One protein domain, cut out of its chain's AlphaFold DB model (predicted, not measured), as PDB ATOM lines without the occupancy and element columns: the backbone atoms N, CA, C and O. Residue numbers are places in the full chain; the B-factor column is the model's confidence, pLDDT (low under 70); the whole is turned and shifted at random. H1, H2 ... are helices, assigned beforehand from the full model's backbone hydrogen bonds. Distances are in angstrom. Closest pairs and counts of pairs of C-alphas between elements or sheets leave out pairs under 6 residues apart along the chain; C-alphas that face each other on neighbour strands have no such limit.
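AT A GLANCE: This is residues 169 to 215 of the 216 residues of the protein "Replisome organizer" of Oscillospiraceae bacterium (UniProt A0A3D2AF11). Two helices, H1 and H3, run side by side and the same way, and the longest helix, H2, crosses H3 with its first part at nearly a right angle. Residues 190 to 196, of which 190 to 195 belong to H2, stick out, and the chain then folds back to the beginning of H3. The printed part has 47 residues, with three named helices in the order H1, H2, H3 and no named strand; its class is all helix. It is compact, with a radius of gyration of the C-alphas of 10.5 A, and spans 29 by 24 by 14 A.

IN THESE COORDINATES: Find C-alpha 169 at (10.719, -22.808, 2.877); from there H1 runs over residues 169 to 177, 12.7 A from first to last C-alpha. Go on to C-alpha 181 at (21.410, -22.488, 11.437), where H2 begins; it covers residues 181 to 195 and 21.1 A. H3 holds residues 202 to 213, 16.9 A long, and ends at C-alpha 213 at (26.615, -12.741, 15.436).

HOW THE PARTS SIT: Look first at Glu 170 and Tyr 203, the closest C-alphas of H1 and H3, 6.5 A apart. These helices touch, H3 with residues 203 to 207 alone, at a shallow tilt of 4 degrees, the same way. H1 and H2 are close but not clearly touching, with the C-alphas of Leu 174 and Trp 181 closest at 5.9 A; their tilt is steep at 67 degrees, only just short of about perpendicular, and they run opposite ways. H2 touches H3, which meets it with residues 206 to 210 alone; the closest C-alphas, of Tyr 184 and Leu 206, are 6.2 A apart. Their lines are only just about perpendicular, at 71 degrees. In H1, H2 and H3, every O i to N i+4 pair is within hydrogen-bond range.

THE WHOLE: The two C-alphas farthest apart, of Lys 176 and Gly 196, are 29.4 A from each other. The printed part has no cut; the link from H1 to H2 is tight, and that from H2 to H3 is short. Mean pLDDT of the printed part is 90.1, and no printed residue is under 70.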
ATOM      1  N   SER A 169      10.164 -23.990   3.544       86.69
ATOM      2  CA  SER A 169      10.719 -22.808   2.877       86.69
ATOM      3  C   SER A 169      11.625 -21.990   3.802       86.69
ATOM      4  O   SER A 169      12.687 -21.554   3.375       86.69
ATOM      5  N   GLU A 170      11.229 -21.763   5.056       90.88
ATOM      6  CA  GLU A 170      12.033 -21.011   6.031       90.88
ATOM      7  C   GLU A 170      13.298 -21.778   6.435       90.88
ATOM      8  O   GLU A 170      14.352 -21.176   6.625       90.88
ATOM      9  N   ILE A 171      13.217 -23.109   6.525       87.75
ATOM     10  CA  ILE A 171      14.375 -23.974   6.783       87.75
ATOM     11  C   ILE A 171      15.375 -23.892   5.625       87.75
ATOM     12  O   ILE A 171      16.584 -23.815   5.854       87.75
ATOM     13  N   GLU A 172      14.891 -23.907   4.383       88.62
ATOM     14  CA  GLU A 172      15.751 -23.796   3.206       88.62
ATOM     15  C   GLU A 172      16.445 -22.430   3.125       88.62
ATOM     16  O   GLU A 172      17.633 -22.370   2.812       88.62
ATOM     17  N   GLU A 173      15.754 -21.346   3.482       90.56
ATOM     18  CA  GLU A 173      16.373 -20.019   3.573       90.56
ATOM     19  C   GLU A 173      17.404 -19.938   4.711       90.56
ATOM     20  O   GLU A 173      18.521 -19.474   4.488       90.56
ATOM     21  N   LEU A 174      17.111 -20.479   5.900       91.38
ATOM     22  CA  LEU A 174      18.073 -20.524   7.011       91.38
ATOM     23  C   LEU A 174      19.364 -21.275   6.646       91.38
ATOM     24  O   LEU A 174      20.453 -20.821   6.998       91.38
ATOM     25  N   ARG A 175      19.256 -22.374   5.887       90.31
ATOM     26  CA  ARG A 175      20.412 -23.139   5.376       90.31
ATOM     27  C   ARG A 175      21.307 -22.330   4.442       90.31
ATOM     28  O   ARG A 175      22.504 -22.603   4.383       90.31
ATOM     29  N   LYS A 176      20.736 -21.384   3.691       90.44
ATOM     30  CA  LYS A 176      21.493 -20.497   2.795       90.44
ATOM     31  C   LYS A 176      22.200 -19.388   3.566       90.44
ATOM     32  O   LYS A 176      23.288 -18.993   3.162       90.44
ATOM     33  N   ILE A 177      21.578 -18.892   4.641       88.31
ATOM     34  CA  ILE A 177      22.114 -17.789   5.449       88.31
ATOM     35  C   ILE A 177      23.311 -18.267   6.273       88.31
ATOM     36  O   ILE A 177      24.353 -17.630   6.228       88.31
ATOM     37  N   SER A 178      23.194 -19.393   6.984       86.31
ATOM     38  CA  SER A 178      24.295 -19.903   7.806       86.31
ATOM     39  C   SER A 178      24.351 -21.432   7.828       86.31
ATOM     40  O   SER A 178      23.329 -22.086   8.055       86.31
ATOM     41  N   PRO A 179      25.544 -22.046   7.683       84.19
ATOM     42  CA  PRO A 179      25.700 -23.491   7.821       84.19
ATOM     43  C   PRO A 179      25.401 -23.989   9.246       84.19
ATOM     44  O   PRO A 179      25.093 -25.168   9.412       84.19
ATOM     45  N   MET A 180      25.435 -23.109  10.257       87.88
ATOM     46  CA  MET A 180      25.157 -23.433  11.668       87.88
ATOM     47  C   MET A 180      23.728 -23.066  12.101       87.88
ATOM     48  O   MET A 180      23.435 -22.985  13.290       87.88
ATOM     49  N   TRP A 181      22.804 -22.864  11.154       89.81
ATOM     50  CA  TRP A 181      21.410 -22.488  11.437       89.81
ATOM     51  C   TRP A 181      20.702 -23.398  12.459       89.81
ATOM     52  O   TRP A 181      19.830 -22.938  13.196       89.81
ATOM     53  N   MET A 182      21.075 -24.681  12.527       87.25
ATOM     54  CA  MET A 182      20.482 -25.642  13.458       87.25
ATOM     55  C   MET A 182      20.857 -25.349  14.919       87.25
ATOM     56  O   MET A 182      20.021 -25.515  15.806       87.25
ATOM     57  N   ASP A 183      22.059 -24.825  15.170       90.44
ATOM     58  CA  ASP A 183      22.491 -24.436  16.516       90.44
ATOM     59  C   ASP A 183      21.660 -23.261  17.036       90.44
ATOM     60  O   ASP A 183      21.238 -23.255  18.194       90.44
ATOM     61  N   TYR A 184      21.321 -22.311  16.163       92.56
ATOM     62  CA  TYR A 184      20.416 -21.211  16.493       92.56
ATOM     63  C   TYR A 184      19.004 -21.708  16.839       92.56
ATOM     64  O   TYR A 184      18.385 -21.200  17.777       92.56
ATOM     65  N   VAL A 185      18.502 -22.735  16.139       93.25
ATOM     66  CA  VAL A 185      17.208 -23.374  16.451       93.25
ATOM     67  C   VAL A 185      17.238 -24.019  17.839       93.25
ATOM     68  O   VAL A 185      16.305 -23.820  18.622       93.25
ATOM     69  N   PHE A 186      18.310 -24.741  18.183       91.00
ATOM     70  CA  PHE A 186      18.464 -25.334  19.513       91.00
ATOM     71  C   PHE A 186      18.558 -24.276  20.615       91.00
ATOM     72  O   PHE A 186      17.872 -24.387  21.633       91.00
ATOM     73  N   GLN A 187      19.325 -23.209  20.392       92.81
ATOM     74  CA  GLN A 187      19.437 -22.111  21.351       92.81
ATOM     75  C   GLN A 187      18.093 -21.412  21.583       92.81
ATOM     76  O   GLN A 187      17.724 -21.165  22.732       92.81
ATOM     77  N   LEU A 188      17.328 -21.135  20.520       93.81
ATOM     78  CA  LEU A 188      15.999 -20.535  20.643       93.81
ATOM     79  C   LEU A 188      15.034 -21.462  21.397       93.81
ATOM     80  O   LEU A 188      14.311 -21.005  22.284       93.81
ATOM     81  N   SER A 189      15.071 -22.762  21.094       93.88
ATOM     82  CA  SER A 189      14.256 -23.786  21.755       93.88
ATOM     83  C   SER A 189      14.499 -23.827  23.268       93.88
ATOM     84  O   SER A 189      13.555 -23.688  24.060       93.88
ATOM     85  N   ALA A 190      15.767 -23.922  23.679       91.06
ATOM     86  CA  ALA A 190      16.175 -23.915  25.081       91.06
ATOM     87  C   ALA A 190      15.881 -22.569  25.770       91.06
ATOM     88  O   ALA A 190      15.440 -22.526  26.924       91.06
ATOM     89  N   TYR A 191      16.058 -21.450  25.061       93.69
ATOM     90  CA  TYR A 191      15.767 -20.116  25.581       93.69
ATOM     91  C   TYR A 191      14.275 -19.922  25.878       93.69
ATOM     92  O   TYR A 191      13.913 -19.467  26.966       93.69
ATOM     93  N   MET A 192      13.393 -20.302  24.951       93.44
ATOM     94  CA  MET A 192      11.942 -20.233  25.155       93.44
ATOM     95  C   MET A 192      11.500 -21.124  26.318       93.44
ATOM     96  O   MET A 192      10.673 -20.716  27.135       93.44
ATOM     97  N   LYS A 193      12.096 -22.318  26.444       90.88
ATOM     98  CA  LYS A 193      11.787 -23.245  27.535       90.88
ATOM     99  C   LYS A 193      12.218 -22.714  28.902       90.88
ATOM    100  O   LYS A 193      11.453 -22.816  29.857       90.88
ATOM    101  N   SER A 194      13.423 -22.158  28.996       92.12
ATOM    102  CA  SER A 194      14.002 -21.677  30.258       92.12
ATOM    103  C   SER A 194      13.425 -20.336  30.717       92.12
ATOM    104  O   SER A 194      13.255 -20.122  31.915       92.12
ATOM    105  N   THR A 195      13.098 -19.438  29.786       91.25
ATOM    106  CA  THR A 195      12.598 -18.091  30.115       91.25
ATOM    107  C   THR A 195      11.077 -17.967  30.082       91.25
ATOM    108  O   THR A 195      10.542 -16.964  30.552       91.25
ATOM    109  N   GLY A 196      10.372 -18.950  29.511       88.62
ATOM    110  CA  GLY A 196       8.925 -18.899  29.290       88.62
ATOM    111  C   GLY A 196       8.495 -17.897  28.214       88.62
ATOM    112  O   GLY A 196       7.302 -17.631  28.069       88.62
ATOM    113  N   LYS A 197       9.444 -17.314  27.471       88.06
ATOM    114  CA  LYS A 197       9.144 -16.404  26.364       88.06
ATOM    115  C   LYS A 197       8.623 -17.171  25.158       88.06
ATOM    116  O   LYS A 197       9.075 -18.272  24.858       88.06
ATOM    117  N   THR A 198       7.719 -16.530  24.435       90.50
ATOM    118  CA  THR A 198       7.169 -17.023  23.176       90.50
ATOM    119  C   THR A 198       7.389 -15.983  22.087       90.50
ATOM    120  O   THR A 198       7.432 -14.780  22.356       90.50
ATOM    121  N   TYR A 199       7.571 -16.452  20.858       89.88
ATOM    122  CA  TYR A 199       7.790 -15.606  19.693       89.88
ATOM    123  C   TYR A 199       6.750 -15.953  18.635       89.88
ATOM    124  O   TYR A 199       6.503 -17.124  18.372       89.88
ATOM    125  N   GLU A 200       6.144 -14.937  18.025       83.94
ATOM    126  CA  GLU A 200       5.147 -15.142  16.966       83.94
ATOM    127  C   GLU A 200       5.778 -15.696  15.684       83.94
ATOM    128  O   GLU A 200       5.160 -16.485  14.976       83.94
ATOM    129  N   ASN A 201       7.020 -15.297  15.393       91.25
ATOM    130  CA  ASN A 201       7.759 -15.752  14.225       91.25
ATOM    131  C   ASN A 201       9.168 -16.205  14.632       91.25
ATOM    132  O   ASN A 201      10.062 -15.395  14.908       91.25
ATOM    133  N   HIS A 202       9.356 -17.522  14.676       93.38
ATOM    134  CA  HIS A 202      10.640 -18.120  15.015       93.38
ATOM    135  C   HIS A 202      11.702 -17.858  13.946       93.38
ATOM    136  O   HIS A 202      12.831 -17.533  14.303       93.38
ATOM    137  N   TYR A 203      11.341 -17.910  12.661       94.50
ATOM    138  CA  TYR A 203      12.264 -17.652  11.553       94.50
ATOM    139  C   TYR A 203      12.899 -16.263  11.663       94.50
ATOM    140  O   TYR A 203      14.120 -16.136  11.709       94.50
ATOM    141  N   ALA A 204      12.082 -15.217  11.809       93.12
ATOM    142  CA  ALA A 204      12.568 -13.843  11.928       93.12
ATOM    143  C   ALA A 204      13.473 -13.646  13.158       93.12
ATOM    144  O   ALA A 204      14.432 -12.873  13.124       93.12
ATOM    145  N   THR A 205      13.180 -14.360  14.248       94.94
ATOM    146  CA  THR A 205      13.993 -14.322  15.468       94.94
ATOM    147  C   THR A 205      15.366 -14.947  15.229       94.94
ATOM    148  O   THR A 205      16.373 -14.346  15.600       94.94
ATOM    149  N   LEU A 206      15.409 -16.099  14.556       94.25
ATOM    150  CA  LEU A 206      16.641 -16.807  14.209       94.25
ATOM    151  C   LEU A 206      17.511 -16.000  13.246       94.25
ATOM    152  O   LEU A 206      18.688 -15.800  13.526       94.25
ATOM    153  N   VAL A 207      16.929 -15.459  12.170       94.00
ATOM    154  CA  VAL A 207      17.653 -14.609  11.206       94.00
ATOM    155  C   VAL A 207      18.299 -13.419  11.913       94.00
ATOM    156  O   VAL A 207      19.474 -13.136  11.709       94.00
ATOM    157  N   ARG A 208      17.570 -12.759  12.823       94.69
ATOM    158  CA  ARG A 208      18.109 -11.625  13.585       94.69
ATOM    159  C   ARG A 208      19.277 -12.011  14.498       94.69
ATOM    160  O   ARG A 208      20.139 -11.169  14.740       94.69
ATOM    161  N   TRP A 209      19.274 -13.217  15.063       94.38
ATOM    162  CA  TRP A 209      20.377 -13.703  15.900       94.38
ATOM    163  C   TRP A 209      21.605 -14.003  15.039       94.38
ATOM    164  O   TRP A 209      22.682 -13.506  15.350       94.38
ATOM    165  N   ILE A 210      21.412 -14.685  13.907       92.06
ATOM    166  CA  ILE A 210      22.477 -14.996  12.943       92.06
ATOM    167  C   ILE A 210      23.132 -13.711  12.417       92.06
ATOM    168  O   ILE A 210      24.340 -13.537  12.534       92.06
ATOM    169  N   GLU A 211      22.341 -12.746  11.934       90.12
ATOM    170  CA  GLU A 211      22.868 -11.471  11.425       90.12
ATOM    171  C   GLU A 211      23.602 -10.640  12.487       90.12
ATOM    172  O   GLU A 211      24.411  -9.771  12.151       90.12
ATOM    173  N   ARG A 212      23.261 -10.822  13.768       90.12
ATOM    174  CA  ARG A 212      23.909 -10.110  14.871       90.12
ATOM    175  C   ARG A 212      25.279 -10.698  15.170       90.12
ATOM    176  O   ARG A 212      26.198  -9.923  15.421       90.12
ATOM    177  N   ASP A 213      25.383 -12.018  15.142       85.50
ATOM    178  CA  ASP A 213      26.615 -12.741  15.436       85.50
ATOM    179  C   ASP A 213      27.601 -12.672  14.262       85.50
ATOM    180  O   ASP A 213      28.792 -12.521  14.490       85.50
ATOM    181  N   GLU A 214      27.125 -12.666  13.009       78.44
ATOM    182  CA  GLU A 214      27.985 -12.512  11.820       78.44
ATOM    183  C   GLU A 214      28.555 -11.092  11.635       78.44
ATOM    184  O   GLU A 214      29.481 -10.884  10.852       78.44
ATOM    185  N   LYS A 215      28.002 -10.093  12.333       72.50
ATOM    186  CA  LYS A 215      28.488  -8.701  12.306       72.50
ATOM    187  C   LYS A 215      29.528  -8.388  13.389       72.50
ATOM    188  O   LYS A 215      29.993  -7.246  13.430       72.50
TER     189      LYS A 215